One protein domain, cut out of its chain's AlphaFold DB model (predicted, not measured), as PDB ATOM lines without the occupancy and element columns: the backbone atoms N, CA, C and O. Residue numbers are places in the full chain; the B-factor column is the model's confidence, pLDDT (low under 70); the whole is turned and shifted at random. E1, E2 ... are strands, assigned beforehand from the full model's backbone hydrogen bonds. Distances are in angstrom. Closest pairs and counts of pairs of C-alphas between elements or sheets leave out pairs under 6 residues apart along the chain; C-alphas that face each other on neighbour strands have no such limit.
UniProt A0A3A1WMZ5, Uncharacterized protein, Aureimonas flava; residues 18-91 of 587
ATOM      1  N   ALA A  18      -8.830   9.809 -56.338       97.44
ATOM      2  CA  ALA A  18      -9.396  10.896 -57.127       97.44
ATOM      3  C   ALA A  18     -10.864  10.614 -57.469       97.44
ATOM      4  O   ALA A  18     -11.241   9.466 -57.733       97.44
ATOM      5  N   GLY A  19     -11.676  11.667 -57.485       97.06
ATOM      6  CA  GLY A  19     -13.035  11.628 -57.994       97.06
ATOM      7  C   GLY A  19     -13.064  11.348 -59.494       97.06
ATOM      8  O   GLY A  19     -12.150  11.678 -60.245       97.06
ATOM      9  N   ASP A  20     -14.136  10.711 -59.941       97.06
ATOM     10  CA  ASP A  20     -14.379  10.356 -61.344       97.06
ATOM     11  C   ASP A  20     -15.781  10.784 -61.811       97.06
ATOM     12  O   ASP A  20     -16.294  10.303 -62.821       97.06
ATOM     13  N   GLY A  21     -16.417  11.691 -61.063       96.44
ATOM     14  CA  GLY A  21     -17.773  12.177 -61.300       96.44
ATOM     15  C   GLY A  21     -18.872  11.289 -60.712       96.44
ATOM     16  O   GLY A  21     -20.043  11.672 -60.760       96.44
ATOM     17  N   ARG A  22     -18.544  10.114 -60.156       97.69
ATOM     18  CA  ARG A  22     -19.532   9.259 -59.483       97.69
ATOM     19  C   ARG A  22     -19.828   9.765 -58.071       97.69
ATOM     20  O   ARG A  22     -19.004  10.389 -57.415       97.69
ATOM     21  N   ALA A  23     -21.037   9.475 -57.593       97.75
ATOM     22  CA  ALA A  23     -21.434   9.798 -56.225       97.75
ATOM     23  C   ALA A  23     -20.959   8.740 -55.219       97.75
ATOM     24  O   ALA A  23     -20.696   9.077 -54.072       97.75
ATOM     25  N   THR A  24     -20.848   7.469 -55.624       98.12
ATOM     26  CA  THR A  24     -20.612   6.340 -54.710       98.12
ATOM     27  C   THR A  24     -19.276   5.650 -54.980       98.12
ATOM     28  O   THR A  24     -19.004   5.244 -56.112       98.12
ATOM     29  N   TYR A  25     -18.489   5.453 -53.920       98.25
ATOM     30  CA  TYR A  25     -17.172   4.809 -53.924       98.25
ATOM     31  C   TYR A  25     -17.134   3.628 -52.945       98.25
ATOM     32  O   TYR A  25     -17.809   3.648 -51.916       98.25
ATOM     33  N   GLY A  26     -16.355   2.594 -53.266       96.38
ATOM     34  CA  GLY A  26     -16.209   1.365 -52.475       96.38
ATOM     35  C   GLY A  26     -16.560   0.084 -53.258       96.38
ATOM     36  O   GLY A  26     -16.803   0.159 -54.467       96.38
ATOM     37  N   PRO A  27     -16.618  -1.085 -52.590       97.56
ATOM     38  CA  PRO A  27     -16.356  -1.270 -51.162       97.56
ATOM     39  C   PRO A  27     -14.896  -0.977 -50.792       97.56
ATOM     40  O   PRO A  27     -14.003  -1.165 -51.612       97.56
ATOM     41  N   PHE A  28     -14.670  -0.463 -49.585       96.38
ATOM     42  CA  PHE A  28     -13.324  -0.202 -49.070       96.38
ATOM     43  C   PHE A  28     -12.704  -1.466 -48.460       96.38
ATOM     44  O   PHE A  28     -13.423  -2.317 -47.941       96.38
ATOM     45  N   ASP A  29     -11.371  -1.552 -48.470       93.00
ATOM     46  CA  ASP A  29     -10.602  -2.710 -47.978       93.00
ATOM     47  C   ASP A  29     -10.584  -2.846 -46.440       93.00
ATOM     48  O   ASP A  29      -9.812  -3.631 -45.897       93.00
ATOM     49  N   PHE A  30     -11.405  -2.074 -45.722       92.62
ATOM     50  CA  PHE A  30     -11.551  -2.164 -44.273       92.62
ATOM     51  C   PHE A  30     -13.026  -2.150 -43.869       92.62
ATOM     52  O   PHE A  30     -13.888  -1.594 -44.550       92.62
ATOM     53  N   ARG A  31     -13.310  -2.753 -42.714       92.94
ATOM     54  CA  ARG A  31     -14.674  -2.968 -42.212       92.94
ATOM     55  C   ARG A  31     -15.082  -1.968 -41.146       92.94
ATOM     56  O   ARG A  31     -14.262  -1.526 -40.337       92.94
ATOM     57  N   ILE A  32     -16.381  -1.682 -41.089       91.94
ATOM     58  CA  ILE A  32     -16.983  -0.753 -40.124       91.94
ATOM     59  C   ILE A  32     -18.031  -1.431 -39.249       91.94
ATOM     60  O   ILE A  32     -18.708  -2.383 -39.647       91.94
ATOM     61  N   TRP A  33     -18.180  -0.899 -38.039       89.62
ATOM     62  CA  TRP A  33     -19.197  -1.329 -37.084       89.62
ATOM     63  C   TRP A  33     -20.492  -0.531 -37.208       89.62
ATOM     64  O   TRP A  33     -21.573  -1.116 -37.169       89.62
ATOM     65  N   ASP A  34     -20.382   0.781 -37.392       90.50
ATOM     66  CA  ASP A  34     -21.495   1.708 -37.564       90.50
ATOM     67  C   ASP A  34     -21.233   2.562 -38.811       90.50
ATOM     68  O   ASP A  34     -20.089   2.907 -39.105       90.50
ATOM     69  N   VAL A  35     -22.290   2.859 -39.562       94.62
ATOM     70  CA  VAL A  35     -22.228   3.758 -40.722       94.62
ATOM     71  C   VAL A  35     -21.998   5.206 -40.295       94.62
ATOM     72  O   VAL A  35     -21.393   5.961 -41.049       94.62
ATOM     73  N   ASP A  36     -22.400   5.564 -39.073       92.69
ATOM     74  CA  ASP A  36     -22.201   6.904 -38.510       92.69
ATOM     75  C   ASP A  36     -20.739   7.179 -38.113       92.69
ATOM     76  O   ASP A  36     -20.362   8.331 -37.913       92.69
ATOM     77  N   ASP A  37     -19.905   6.136 -38.017       89.62
ATOM     78  CA  ASP A  37     -18.475   6.265 -37.711       89.62
ATOM     79  C   ASP A  37     -17.646   6.640 -38.954       89.62
ATOM     80  O   ASP A  37     -16.424   6.743 -38.867       89.62
ATOM     81  N   VAL A  38     -18.254   6.764 -40.136       94.56
ATOM     82  CA  VAL A  38     -17.535   7.019 -41.390       94.56
ATOM     83  C   VAL A  38     -17.503   8.509 -41.696       94.56
ATOM     84  O   VAL A  38     -18.541   9.156 -41.813       94.56
ATOM     85  N   VAL A  39     -16.300   9.037 -41.908       95.06
ATOM     86  CA  VAL A  39     -16.072  10.417 -42.346       95.06
ATOM     87  C   VAL A  39     -15.152  10.435 -43.563       95.06
ATOM     88  O   VAL A  39     -14.322   9.539 -43.741       95.06
ATOM     89  N   ALA A  40     -15.277  11.463 -44.398       97.12
ATOM     90  CA  ALA A  40     -14.348  11.695 -45.494       97.12
ATOM     91  C   ALA A  40     -13.652  13.043 -45.324       97.12
ATOM     92  O   ALA A  40     -14.284  14.047 -45.004       97.12
ATOM     93  N   GLU A  41     -12.348  13.066 -45.558       97.31
ATOM     94  CA  GLU A  41     -11.605  14.297 -45.790       97.31
ATOM     95  C   GLU A  41     -11.506  14.492 -47.298       97.31
ATOM     96  O   GLU A  41     -10.988  13.627 -48.005       97.31
ATOM     97  N   VAL A  42     -12.029  15.608 -47.799       97.94
ATOM     98  CA  VAL A  42     -12.123  15.893 -49.232       97.94
ATOM     99  C   VAL A  42     -11.378  17.184 -49.554       97.94
ATOM    100  O   VAL A  42     -11.584  18.222 -48.924       97.94
ATOM    101  N   SER A  43     -10.505  17.109 -50.552       97.88
ATOM    102  CA  SER A  43      -9.879  18.239 -51.232       97.88
ATOM    103  C   SER A  43     -10.666  18.493 -52.515       97.88
ATOM    104  O   SER A  43     -10.598  17.693 -53.447       97.88
ATOM    105  N   ARG A  44     -11.460  19.570 -52.552       97.31
ATOM    106  CA  ARG A  44     -12.246  19.959 -53.736       97.31
ATOM    107  C   ARG A  44     -11.407  20.869 -54.637       97.31
ATOM    108  O   ARG A  44     -10.952  21.910 -54.166       97.31
ATOM    109  N   GLY A  45     -11.170  20.491 -55.896       93.94
ATOM    110  CA  GLY A  45     -10.353  21.275 -56.842       93.94
ATOM    111  C   GLY A  45      -8.946  21.625 -56.327       93.94
ATOM    112  O   GLY A  45      -8.518  22.776 -56.423       93.94
ATOM    113  N   TYR A  46      -8.250  20.657 -55.721       90.12
ATOM    114  CA  TYR A  46      -6.930  20.827 -55.085       90.12
ATOM    115  C   TYR A  46      -6.872  21.799 -53.887       90.12
ATOM    116  O   TYR A  46      -5.790  22.258 -53.515       90.12
ATOM    117  N   ALA A  47      -8.009  22.121 -53.258       94.19
ATOM    118  CA  ALA A  47      -8.038  22.881 -52.009       94.19
ATOM    119  C   ALA A  47      -7.461  22.083 -50.818       94.19
ATOM    120  O   ALA A  47      -7.127  20.903 -50.924       94.19
ATOM    121  N   GLU A  48      -7.343  22.718 -49.652       94.50
ATOM    122  CA  GLU A  48      -7.007  22.011 -48.412       94.50
ATOM    123  C   GLU A  48      -8.082  20.962 -48.072       94.50
ATOM    124  O   GLU A  48      -9.261  21.151 -48.379       94.50
ATOM    125  N   TYR A  49      -7.677  19.842 -47.463       97.19
ATOM    126  CA  TYR A  49      -8.615  18.804 -47.043       97.19
ATOM    127  C   TYR A  49      -9.572  19.350 -45.987       97.19
ATOM    128  O   TYR A  49      -9.157  19.880 -44.956       97.19
ATOM    129  N   THR A  50     -10.866  19.179 -46.232       97.19
ATOM    130  CA  THR A  50     -11.926  19.535 -45.288       97.19
ATOM    131  C   THR A  50     -12.775  18.312 -44.982       97.19
ATOM    132  O   THR A  50     -12.945  17.437 -45.829       97.19
ATOM    133  N   LEU A  51     -13.279  18.220 -43.752       96.00
ATOM    134  CA  LEU A  51     -14.189  17.144 -43.373       96.00
ATOM    135  C   LEU A  51     -15.535  17.344 -44.069       96.00
ATOM    136  O   LEU A  51     -16.187  18.372 -43.883       96.00
ATOM    137  N   GLU A  52     -15.958  16.340 -44.825       95.94
ATOM    138  CA  GLU A  52     -17.239  16.303 -45.513       95.94
ATOM    139  C   GLU A  52     -18.084  15.147 -44.960       95.94
ATOM    140  O   GLU A  52     -17.603  14.025 -44.763       95.94
ATOM    141  N   ALA A  53     -19.357  15.430 -44.667       91.38
ATOM    142  CA  ALA A  53     -20.297  14.404 -44.240       91.38
ATOM    143  C   ALA A  53     -20.631  13.500 -45.428       91.38
ATOM    144  O   ALA A  53     -20.957  13.976 -46.513       91.38
ATOM    145  N   VAL A  54     -20.590  12.190 -45.212       97.00
ATOM    146  CA  VAL A  54     -20.844  11.203 -46.256       97.00
ATOM    147  C   VAL A  54     -21.877  10.184 -45.806       97.00
ATOM    148  O   VAL A  54     -22.022   9.910 -44.617       97.00
ATOM    149  N   ARG A  55     -22.602   9.590 -46.756       97.75
ATOM    150  CA  ARG A  55     -23.539   8.503 -46.450       97.75
ATOM    151  C   ARG A  55     -22.858   7.157 -46.670       97.75
ATOM    152  O   ARG A  55     -22.701   6.732 -47.814       97.75
ATOM    153  N   ALA A  56     -22.492   6.475 -45.589       97.56
ATOM    154  CA  ALA A  56     -21.974   5.112 -45.656       97.56
ATOM    155  C   ALA A  56     -23.104   4.072 -45.767       97.56
ATOM    156  O   ALA A  56     -24.181   4.231 -45.195       97.56
ATOM    157  N   THR A  57     -22.877   2.998 -46.522       98.12
ATOM    158  CA  THR A  57     -23.803   1.866 -46.671       98.12
ATOM    159  C   THR A  57     -23.028   0.557 -46.588       98.12
ATOM    160  O   THR A  57     -22.076   0.348 -47.334       98.12
ATOM    161  N   LYS A  58     -23.436  -0.331 -45.677       97.25
ATOM    162  CA  LYS A  58     -22.838  -1.664 -45.527       97.25
ATOM    163  C   LYS A  58     -23.259  -2.593 -46.662       97.25
ATOM    164  O   LYS A  58     -24.409  -2.546 -47.094       97.25
ATOM    165  N   VAL A  59     -22.350  -3.455 -47.106       97.06
ATOM    166  CA  VAL A  59     -22.564  -4.337 -48.265       97.06
ATOM    167  C   VAL A  59     -23.560  -5.461 -47.955       97.06
ATOM    168  O   VAL A  59     -24.501  -5.676 -48.715       97.06
ATOM    169  N   ALA A  60     -23.380  -6.168 -46.840       96.00
ATOM    170  CA  ALA A  60     -24.208  -7.297 -46.409       96.00
ATOM    171  C   ALA A  60     -25.072  -6.981 -45.171       96.00
ATOM    172  O   ALA A  60     -25.767  -7.862 -44.657       96.00
ATOM    173  N   ASN A  61     -25.029  -5.735 -44.687       93.19
ATOM    174  CA  ASN A  61     -25.678  -5.268 -43.462       93.19
ATOM    175  C   ASN A  61     -25.297  -6.094 -42.216       93.19
ATOM    176  O   ASN A  61     -26.102  -6.283 -41.301       93.19
ATOM    177  N   GLN A  62     -24.064  -6.609 -42.176       92.56
ATOM    178  CA  GLN A  62     -23.551  -7.330 -41.011       92.56
ATOM    179  C   GLN A  62     -23.081  -6.350 -39.920       92.56
ATOM    180  O   GLN A  62     -22.766  -5.189 -40.199       92.56
ATOM    181  N   PRO A  63     -23.000  -6.775 -38.644       87.50
ATOM    182  CA  PRO A  63     -22.449  -5.948 -37.574       87.50
ATOM    183  C   PRO A  63     -21.076  -5.354 -37.877       87.50
ATOM    184  O   PRO A  63     -20.876  -4.174 -37.618       87.50
ATOM    185  N   PHE A  64     -20.178  -6.149 -38.455       89.56
ATOM    186  CA  PHE A  64     -18.843  -5.747 -38.877       89.56
ATOM    187  C   PHE A  64     -18.684  -6.127 -40.346       89.56
ATOM    188  O   PHE A  64     -18.617  -7.314 -40.665       89.56
ATOM    189  N   ASP A  65     -18.724  -5.135 -41.229       94.38
ATOM    190  CA  ASP A  65     -18.974  -5.357 -42.654       94.38
ATOM    191  C   ASP A  65     -18.180  -4.397 -43.532       94.38
ATOM    192  O   ASP A  65     -17.791  -3.312 -43.085       94.38
ATOM    193  N   ASP A  66     -17.974  -4.803 -44.780       95.38
ATOM    194  CA  ASP A  66     -17.438  -3.935 -45.821       95.38
ATOM    195  C   ASP A  66     -18.507  -2.880 -46.171       95.38
ATOM    196  O   ASP A  66     -19.714  -3.089 -45.977       95.38
ATOM    197  N   PHE A  67     -18.090  -1.716 -46.665       97.56
ATOM    198  CA  PHE A  67     -19.001  -0.592 -46.893       97.56
ATOM    199  C   PHE A  67     -18.615   0.241 -48.112       97.56
ATOM    200  O   PHE A  67     -17.455   0.269 -48.520       97.56
ATOM    201  N   SER A  68     -19.599   0.936 -48.675       98.31
ATOM    202  CA  SER A  68     -19.429   1.991 -49.671       98.31
ATOM    203  C   SER A  68     -19.847   3.341 -49.095       98.31
ATOM    204  O   SER A  68     -20.546   3.416 -48.083       98.31
ATOM    205  N   VAL A  69     -19.409   4.421 -49.732       98.31
ATOM    206  CA  VAL A  69     -19.638   5.798 -49.299       98.31
ATOM    207  C   VAL A  69     -20.211   6.601 -50.454       98.31
ATOM    208  O   VAL A  69     -19.690   6.529 -51.563       98.31
ATOM    209  N   THR A  70     -21.284   7.350 -50.200       98.50
ATOM    210  CA  THR A  70     -21.901   8.260 -51.171       98.50
ATOM    211  C   THR A  70     -21.673   9.715 -50.767       98.50
ATOM    212  O   THR A  70     -21.998  10.094 -49.639       98.50
ATOM    213  N   PHE A  71     -21.134  10.505 -51.695       98.31
ATOM    214  CA  PHE A  71     -20.859  11.937 -51.580       98.31
ATOM    215  C   PHE A  71     -21.994  12.757 -52.203       98.31
ATOM    216  O   PHE A  71     -22.533  12.380 -53.248       98.31
ATOM    217  N   ASP A  72     -22.334  13.880 -51.572       96.88
ATOM    218  CA  ASP A  72     -23.317  14.845 -52.067       96.88
ATOM    219  C   ASP A  72     -22.810  16.276 -51.788       96.88
ATOM    220  O   ASP A  72     -22.906  16.738 -50.649       96.88
ATOM    221  N   PRO A  73     -22.233  16.972 -52.789       97.06
ATOM    222  CA  PRO A  73     -22.236  16.638 -54.220       97.06
ATOM    223  C   PRO A  73     -21.234  15.524 -54.616       97.06
ATOM    224  O   PRO A  73     -20.259  15.297 -53.896       97.06
ATOM    225  N   PRO A  74     -21.408  14.859 -55.784       98.25
ATOM    226  CA  PRO A  74     -20.446  13.880 -56.312       98.25
ATOM    227  C   PRO A  74     -19.016  14.435 -56.412       98.25
ATOM    228  O   PRO A  74     -18.830  15.643 -56.571       98.25
ATOM    229  N   LEU A  75     -18.002  13.567 -56.341       97.81
ATOM    230  CA  LEU A  75     -16.599  13.984 -56.457       97.81
ATOM    231  C   LEU A  75     -16.247  14.275 -57.924       97.81
ATOM    232  O   LEU A  75     -16.358  13.397 -58.779       97.81
ATOM    233  N   GLY A  76     -15.822  15.502 -58.221       97.25
ATOM    234  CA  GLY A  76     -15.326  15.902 -59.537       97.25
ATOM    235  C   GLY A  76     -13.967  15.277 -59.871       97.25
ATOM    236  O   GLY A  76     -13.285  14.748 -59.001       97.25
ATOM    237  N   GLY A  77     -13.546  15.364 -61.138       96.75
ATOM    238  CA  GLY A  77     -12.278  14.779 -61.611       96.75
ATOM    239  C   GLY A  77     -11.006  15.347 -60.962       96.75
ATOM    240  O   GLY A  77      -9.952  14.721 -61.020       96.75
ATOM    241  N   GLU A  78     -11.104  16.532 -60.359       97.06
ATOM    242  CA  GLU A  78     -10.014  17.213 -59.646       97.06
ATOM    243  C   GLU A  78     -10.116  17.058 -58.121       97.06
ATOM    244  O   GLU A  78      -9.247  17.535 -57.391       97.06
ATOM    245  N   ASP A  79     -11.174  16.405 -57.629       98.19
ATOM    246  CA  ASP A  79     -11.379  16.202 -56.201       98.19
ATOM    247  C   ASP A  79     -10.586  14.979 -55.730       98.19
ATOM    248  O   ASP A  79     -10.506  13.968 -56.429       98.19
ATOM    249  N   VAL A  80     -10.021  15.041 -54.526       97.88
ATOM    250  CA  VAL A  80      -9.339  13.906 -53.888       97.88
ATOM    251  C   VAL A  80      -9.964  13.663 -52.526       97.88
ATOM    252  O   VAL A  80     -10.125  14.598 -51.745       97.88
ATOM    253  N   ALA A  81     -10.310  12.414 -52.230       97.88
ATOM    254  CA  ALA A  81     -10.924  12.035 -50.967       97.88
ATOM    255  C   ALA A  81     -10.113  10.963 -50.234       97.88
ATOM    256  O   ALA A  81      -9.509  10.074 -50.840       97.88
ATOM    257  N   ILE A  82     -10.139  11.048 -48.907       97.75
ATOM    258  CA  ILE A  82      -9.650  10.032 -47.979       97.75
ATOM    259  C   ILE A  82     -10.834   9.645 -47.100       97.75
ATOM    260  O   ILE A  82     -11.394  10.488 -46.400       97.75
ATOM    261  N   VAL A  83     -11.230   8.376 -47.134       97.25
ATOM    262  CA  VAL A  83     -12.315   7.862 -46.293       97.25
ATOM    263  C   VAL A  83     -11.703   7.198 -45.074       97.25
ATOM    264  O   VAL A  83     -10.848   6.323 -45.203       97.25
ATOM    265  N   SER A  84     -12.155   7.589 -43.887       94.75
ATOM    266  CA  SER A  84     -11.707   7.001 -42.626       94.75
ATOM    267  C   SER A  84     -12.887   6.670 -41.720       94.75
ATOM    268  O   SER A  84     -13.947   7.290 -41.797       94.75
ATOM    269  N   SER A  85     -12.710   5.675 -40.851       91.62
ATOM    270  CA  SER A  85     -13.653   5.423 -39.760       91.62
ATOM    271  C   SER A  85     -13.148   6.113 -38.493       91.62
ATOM    272  O   SER A  85     -12.140   5.696 -37.927       91.62
ATOM    273  N   ARG A  86     -13.835   7.169 -38.044       83.44
ATOM    274  CA  ARG A  86     -13.554   7.887 -36.796       83.44
ATOM    275  C   ARG A  86     -14.702   7.676 -35.826       83.44
ATOM    276  O   ARG A  86     -15.821   8.113 -36.067       83.44
ATOM    277  N   ARG A  87     -14.414   7.031 -34.700       69.31
ATOM    278  CA  ARG A  87     -15.411   6.838 -33.650       69.31
ATOM    279  C   ARG A  87     -15.514   8.050 -32.750       69.31
ATOM    280  O   ARG A  87     -14.544   8.426 -32.098       69.31
ATOM    281  N   LEU A  88     -16.720   8.596 -32.663       61.47
ATOM    282  CA  LEU A  88     -17.096   9.485 -31.574       61.47
ATOM    283  C   LEU A  88     -17.180   8.641 -30.298       61.47
ATOM    284  O   LEU A  88     -17.815   7.590 -30.277       61.47
ATOM    285  N   GLN A  89     -16.492   9.079 -29.247       48.69
ATOM    286  CA  GLN A  89     -16.190   8.307 -28.034       48.69
ATOM    287  C   GLN A  89     -17.423   7.919 -27.187       48.69
ATOM    288  O   GLN A  89     -17.279   7.350 -26.110       48.69
ATOM    289  N   GLU A  90     -18.640   8.198 -27.647       48.41
ATOM    290  CA  GLU A  90     -19.825   8.208 -26.798       48.41
ATOM    291  C   GLU A  90     -21.041   7.582 -27.493       48.41
ATOM    292  O   GLU A  90     -22.012   8.242 -27.850       48.41
ATOM    293  N   ARG A  91     -20.990   6.265 -27.692       58.31
ATOM    294  CA  ARG A  91     -22.191   5.445 -27.896       58.31
ATOM    295  C   ARG A  91     -22.033   4.157 -27.103       58.31
ATOM    296  O   ARG A  91     -21.641   3.132 -27.647       58.31
TER     297      ARG A  91
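Overview. This is residues 18 to 91 of the 587 residues of an uncharacterized protein of Aureimonas flava (UniProt A0A3A1WMZ5). With little regular structure, this is a small body of loops round two antiparallel sheets: E2, E1, E5 on one side and the hairpin E3 and E4 on the other, E2 running on into E3 at 60 degrees. Residues 24 to 25 pair briefly with E4. The 74 printed residues hold five named strands, E1 to E5 in chain order, and no named helix: all strand, with 23 residues in named elements. It is compact, radius of gyration of the C-alphas 12.3 A, spanning 35 by 25 by 19 A.

Along the chain. E1, residues 38 to 43, begins at C-alpha (-17.535, 7.019, -41.390) and measures 16.8 A. E5, residues 80 to 85, measures 17.0 A and ends at (-13.653, 5.423, -39.760). E2 is residues 50 to 52, 6.2 A; E3 55 to 58, 10.2 A; E4 67 to 70, 10.3 A.

Arrangement. E1 and E5 are antiparallel neighbours, with N 41 and O 82 within hydrogen-bond range at 2.9 A; E1 and E2 are a hairpin, with N 42 and O 50 within hydrogen-bond range at 2.8 A. N 57 and O 68 of E3 and E4 are 2.8 A apart. E1 and E4 are near each other.

Size, cuts and confidence. The printed part has no cut; no link between strands is long. Residues 87 to 91 have pLDDT under 70.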